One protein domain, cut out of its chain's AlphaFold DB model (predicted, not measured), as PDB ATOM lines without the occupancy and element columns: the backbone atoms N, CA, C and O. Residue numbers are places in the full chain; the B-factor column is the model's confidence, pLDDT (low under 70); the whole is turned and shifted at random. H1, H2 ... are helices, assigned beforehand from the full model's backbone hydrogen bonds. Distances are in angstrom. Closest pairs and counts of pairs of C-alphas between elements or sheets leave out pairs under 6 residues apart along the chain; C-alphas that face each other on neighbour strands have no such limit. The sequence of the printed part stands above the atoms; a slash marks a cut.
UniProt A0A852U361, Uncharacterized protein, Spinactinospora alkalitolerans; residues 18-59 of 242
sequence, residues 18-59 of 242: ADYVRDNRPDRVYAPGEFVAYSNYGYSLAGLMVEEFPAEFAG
ATOM      1  N   ALA A  18     139.584 203.365 149.830       83.62
ATOM      2  CA  ALA A  18     138.398 203.759 150.584       83.62
ATOM      3  C   ALA A  18     138.065 205.253 150.443       83.62
ATOM      4  O   ALA A  18     136.911 205.614 150.196       83.62
ATOM      5  N   ASP A  19     139.071 206.120 150.562       86.56
ATOM      6  CA  ASP A  19     138.888 207.569 150.482       86.56
ATOM      7  C   ASP A  19     138.593 208.002 149.044       86.56
ATOM      8  O   ASP A  19     137.662 208.768 148.805       86.56
ATOM      9  N   TYR A  20     139.283 207.416 148.061       84.56
ATOM     10  CA  TYR A  20     138.997 207.659 146.644       84.56
ATOM     11  C   TYR A  20     137.551 207.293 146.273       84.56
ATOM     12  O   TYR A  20     136.836 208.075 145.649       84.56
ATOM     13  N   VAL A  21     137.076 206.110 146.675       87.69
ATOM     14  CA  VAL A  21     135.702 205.673 146.377       87.69
ATOM     15  C   VAL A  21     134.663 206.553 147.079       87.69
ATOM     16  O   VAL A  21     133.595 206.805 146.508       87.69
ATOM     17  N   ARG A  22     134.959 207.040 148.292       86.44
ATOM     18  CA  ARG A  22     134.088 207.961 149.035       86.44
ATOM     19  C   ARG A  22     133.974 209.315 148.335       86.44
ATOM     20  O   ARG A  22     132.858 209.793 148.136       86.44
ATOM     21  N   ASP A  23     135.101 209.888 147.928       88.69
ATOM     22  CA  ASP A  23     135.179 211.273 147.455       88.69
ATOM     23  C   ASP A  23     134.893 211.420 145.951       88.69
ATOM     24  O   ASP A  23     134.529 212.500 145.486       88.69
ATOM     25  N   ASN A  24     135.004 210.338 145.173       86.75
ATOM     26  CA  ASN A  24     134.813 210.348 143.718       86.75
ATOM     27  C   ASN A  24     133.540 209.625 143.249       86.75
ATOM     28  O   ASN A  24     133.494 209.128 142.119       86.75
ATOM     29  N   ARG A  25     132.496 209.562 144.085       85.44
ATOM     30  CA  ARG A  25     131.210 208.963 143.697       85.44
ATOM     31  C   ARG A  25     130.569 209.740 142.535       85.44
ATOM     32  O   ARG A  25     130.241 210.909 142.718       85.44
ATOM     33  N   PRO A  26     130.352 209.118 141.360       81.81
ATOM     34  CA  PRO A  26     129.759 209.801 140.220       81.81
ATOM     35  C   PRO A  26     128.272 210.071 140.447       81.81
ATOM     36  O   PRO A  26     127.571 209.288 141.102       81.81
ATOM     37  N   ASP A  27     127.788 211.147 139.834       82.38
ATOM     38  CA  ASP A  27     126.369 211.469 139.823       82.38
ATOM     39  C   ASP A  27     125.560 210.364 139.148       82.38
ATOM     40  O   ASP A  27     125.954 209.746 138.152       82.38
ATOM     41  N   ARG A  28     124.386 210.105 139.713       78.38
ATOM     42  CA  ARG A  28     123.513 209.044 139.237       78.38
ATOM     43  C   ARG A  28     122.720 209.523 138.025       78.38
ATOM     44  O   ARG A  28     121.787 210.305 138.161       78.38
ATOM     45  N   VAL A  29     123.071 208.994 136.857       81.88
ATOM     46  CA  VAL A  29     122.426 209.342 135.578       81.88
ATOM     47  C   VAL A  29     121.133 208.547 135.336       81.88
ATOM     48  O   VAL A  29     120.196 209.079 134.752       81.88
ATOM     49  N   TYR A  30     121.048 207.299 135.816       80.19
ATOM     50  CA  TYR A  30     119.907 206.401 135.577       80.19
ATOM     51  C   TYR A  30     119.337 205.780 136.862       80.19
ATOM     52  O   TYR A  30     119.982 205.749 137.920       80.19
ATOM     53  N   ALA A  31     118.107 205.261 136.784       78.81
ATOM     54  CA  ALA A  31     117.542 204.418 137.833       78.81
ATOM     55  C   ALA A  31     118.334 203.096 137.969       78.81
ATOM     56  O   ALA A  31     118.950 202.641 137.004       78.81
ATOM     57  N   PRO A  32     118.392 202.477 139.164       78.19
ATOM     58  CA  PRO A  32     119.190 201.288 139.404       78.19
ATOM     59  C   PRO A  32     118.486 200.093 138.756       78.19
ATOM     60  O   PRO A  32     117.263 199.993 138.806       78.19
ATOM     61  N   GLY A  33     119.254 199.173 138.180       77.12
ATOM     62  CA  GLY A  33     118.713 197.937 137.604       77.12
ATOM     63  C   GLY A  33     118.080 198.079 136.216       77.12
ATOM     64  O   GLY A  33     117.674 197.069 135.653       77.12
ATOM     65  N   GLU A  34     118.028 199.285 135.647       76.94
ATOM     66  CA  GLU A  34     117.491 199.513 134.298       76.94
ATOM     67  C   GLU A  34     118.577 199.403 133.212       76.94
ATOM     68  O   GLU A  34     118.334 198.862 132.136       76.94
ATOM     69  N   PHE A  35     119.805 199.848 133.511       73.19
ATOM     70  CA  PHE A  35     120.926 199.846 132.569       73.19
ATOM     71  C   PHE A  35     122.213 199.316 133.212       73.19
ATOM     72  O   PHE A  35     122.523 199.626 134.364       73.19
ATOM     73  N   VAL A  36     122.999 198.556 132.442       65.50
ATOM     74  CA  VAL A  36     124.368 198.166 132.810       65.50
ATOM     75  C   VAL A  36     125.323 199.215 132.251       65.50
ATOM     76  O   VAL A  36     125.444 199.361 131.037       65.50
ATOM     77  N   ALA A  37     126.004 199.944 133.133       62.84
ATOM     78  CA  ALA A  37     126.989 200.947 132.749       62.84
ATOM     79  C   ALA A  37     128.390 200.505 133.178       62.84
ATOM     80  O   ALA A  37     128.637 200.219 134.351       62.84
ATOM     81  N   TYR A  38     129.319 200.479 132.225       56.62
ATOM     82  CA  TYR A  38     130.733 200.291 132.519       56.62
ATOM     83  C   TYR A  38     131.276 201.578 133.146       56.62
ATOM     84  O   TYR A  38     131.263 202.633 132.513       56.62
ATOM     85  N   SER A  39     131.746 201.508 134.390       71.31
ATOM     86  CA  SER A  39     132.407 202.639 135.039       71.31
ATOM     87  C   SER A  39     133.671 202.181 135.755       71.31
ATOM     88  O   SER A  39     133.667 201.187 136.480       71.31
ATOM     89  N   ASN A  40     134.754 202.943 135.590       79.19
ATOM     90  CA  ASN A  40     135.991 202.727 136.346       79.19
ATOM     91  C   ASN A  40     135.751 202.879 137.863       79.19
ATOM     92  O   ASN A  40     136.409 202.219 138.666       79.19
ATOM     93  N   TYR A  41     134.754 203.685 138.254       82.06
ATOM     94  CA  TYR A  41     134.282 203.781 139.635       82.06
ATOM     95  C   TYR A  41     133.736 202.443 140.156       82.06
ATOM     96  O   TYR A  41     134.092 202.025 141.251       82.06
ATOM     97  N   GLY A  42     132.937 201.726 139.356       78.88
ATOM     98  CA  GLY A  42     132.419 200.403 139.716       78.88
ATOM     99  C   GLY A  42     133.525 199.372 139.957       78.88
ATOM    100  O   GLY A  42     133.442 198.605 140.912       78.88
ATOM    101  N   TYR A  43     134.597 199.405 139.160       81.94
ATOM    102  CA  TYR A  43     135.783 198.575 139.405       81.94
ATOM    103  C   TYR A  43     136.544 198.984 140.670       81.94
ATOM    104  O   TYR A  43     137.007 198.112 141.399       81.94
ATOM    105  N   SER A  44     136.641 200.283 140.963       83.75
ATOM    106  CA  SER A  44     137.300 200.781 142.182       83.75
ATOM    107  C   SER A  44     136.522 200.387 143.441       83.75
ATOM    108  O   SER A  44     137.112 199.949 144.422       83.75
ATOM    109  N   LEU A  45     135.188 200.459 143.387       83.06
ATOM    110  CA  LEU A  45     134.296 199.999 144.450       83.06
ATOM    111  C   LEU A  45     134.375 198.477 144.646       83.06
ATOM    112  O   LEU A  45     134.406 198.010 145.780       83.06
ATOM    113  N   ALA A  46     134.438 197.700 143.561       82.75
ATOM    114  CA  ALA A  46     134.658 196.257 143.643       82.75
ATOM    115  C   ALA A  46     136.036 195.925 144.244       82.75
ATOM    116  O   ALA A  46     136.139 195.017 145.063       82.75
ATOM    117  N   GLY A  47     137.076 196.686 143.885       81.31
ATOM    118  CA  GLY A  47     138.405 196.591 144.490       81.31
ATOM    119  C   GLY A  47     138.382 196.873 145.991       81.31
ATOM    120  O   GLY A  47     138.923 196.082 146.753       81.31
ATOM    121  N   LEU A  48     137.678 197.926 146.422       81.94
ATOM    122  CA  LEU A  48     137.497 198.248 147.840       81.94
ATOM    123  C   LEU A  48     136.741 197.143 148.582       81.94
ATOM    124  O   LEU A  48     137.102 196.779 149.693       81.94
ATOM    125  N   MET A  49     135.710 196.569 147.958       80.31
ATOM    126  CA  MET A  49     134.987 195.445 148.543       80.31
ATOM    127  C   MET A  49     135.919 194.250 148.762       80.31
ATOM    128  O   MET A  49     135.841 193.617 149.802       80.31
ATOM    129  N   VAL A  50     136.825 193.961 147.827       77.12
ATOM    130  CA  VAL A  50     137.838 192.901 147.983       77.12
ATOM    131  C   VAL A  50     138.950 193.285 148.965       77.12
ATOM    132  O   VAL A  50     139.568 192.393 149.526       77.12
ATOM    133  N   GLU A  51     139.222 194.566 149.198       72.88
ATOM    134  CA  GLU A  51     140.173 195.011 150.227       72.88
ATOM    135  C   GLU A  51     139.597 194.830 151.642       72.88
ATOM    136  O   GLU A  51     140.271 194.292 152.517       72.88
ATOM    137  N   GLU A  52     138.330 195.202 151.847       72.50
ATOM    138  CA  GLU A  52     137.662 195.176 153.158       72.50
ATOM    139  C   GLU A  52     137.090 193.791 153.514       72.50
ATOM    140  O   GLU A  52     137.188 193.325 154.651       72.50
ATOM    141  N   PHE A  53     136.514 193.078 152.541       70.44
ATOM    142  CA  PHE A  53     135.795 191.822 152.785       70.44
ATOM    143  C   PHE A  53     136.664 190.696 153.382       70.44
ATOM    144  O   PHE A  53     136.198 190.013 154.296       70.44
ATOM    145  N   PRO A  54     137.918 190.464 152.945       62.25
ATOM    146  CA  PRO A  54     138.782 189.451 153.548       62.25
ATOM    147  C   PRO A  54     139.210 189.803 154.977       62.25
ATOM    148  O   PRO A  54     139.378 188.890 155.790       62.25
ATOM    149  N   ALA A  55     139.360 191.098 155.278       58.06
ATOM    150  CA  ALA A  55     139.709 191.589 156.607       58.06
ATOM    151  C   ALA A  55     138.559 191.383 157.606       58.06
ATOM    152  O   ALA A  55     138.808 191.007 158.749       58.06
ATOM    153  N   GLU A  56     137.310 191.569 157.166       52.75
ATOM    154  CA  GLU A  56     136.123 191.423 158.017       52.75
ATOM    155  C   GLU A  56     135.617 189.971 158.120       52.75
ATOM    156  O   GLU A  56     135.236 189.531 159.204       52.75
ATOM    157  N   PHE A  57     135.629 189.198 157.024       49.88
ATOM    158  CA  PHE A  57     134.931 187.902 156.967       49.88
ATOM    159  C   PHE A  57     135.824 186.668 156.841       49.88
ATOM    160  O   PHE A  57     135.370 185.571 157.167       49.88
ATOM    161  N   ALA A  58     137.064 186.801 156.365       54.31
ATOM    162  CA  ALA A  58     137.894 185.636 156.053       54.31
ATOM    163  C   ALA A  58     139.066 185.427 157.022       54.31
ATOM    164  O   ALA A  58     139.701 184.376 156.975       54.31
ATOM    165  N   GLY A  59     139.395 186.411 157.870       47.50
ATOM    166  CA  GLY A  59     140.633 186.371 158.656       47.50
ATOM    167  C   GLY A  59     141.892 186.329 157.780       47.50
ATOM    168  O   GLY A  59     142.974 186.021 158.271       47.50
TER     169      GLY A  59
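AT A GLANCE: This is residues 18 to 59 of the 242 residues of an uncharacterized protein of Spinactinospora alkalitolerans (UniProt A0A852U361). What shape is it? It is a hairpin of long helix H2 and short H1, which packs on residues 41 to 48 of H2, with a wide loop between; residues 30 to 36 and 53 to 59 stick out. What builds it? The printed part has 42 residues, with H1 then H2: all helix. It is loose, with a radius of gyration of the C-alphas of 12.5 A, spanning 37 by 21 by 14 A.

IN THESE COORDINATES: Where is the longest helix? H2, residues 40 to 58, runs 26.2 A from C-alpha 40 at (135.991, 202.727, 136.346) to C-alpha 58 at (137.894, 185.636, 156.053). And the other? H1, residues 18 to 23, is 8.8 A long.

HOW THE PARTS SIT: Do they touch? They touch, closest at the C-alphas of Val 21 and Leu 45, 6.2 A apart, and run opposite ways at an only just steep tilt of 37 degrees. What of backbones? Every O i to N i+4 pair is within hydrogen-bond range in H1, 13 of 15 in H2.

THE WHOLE: How large? The farthest C-alphas, of Val 29 and Gly 59, are 37.3 A apart. Any cut? None; the link, residues 24 to 39, is long. Where is pLDDT under 70? It is at residues 36 to 38 and 54 to 59.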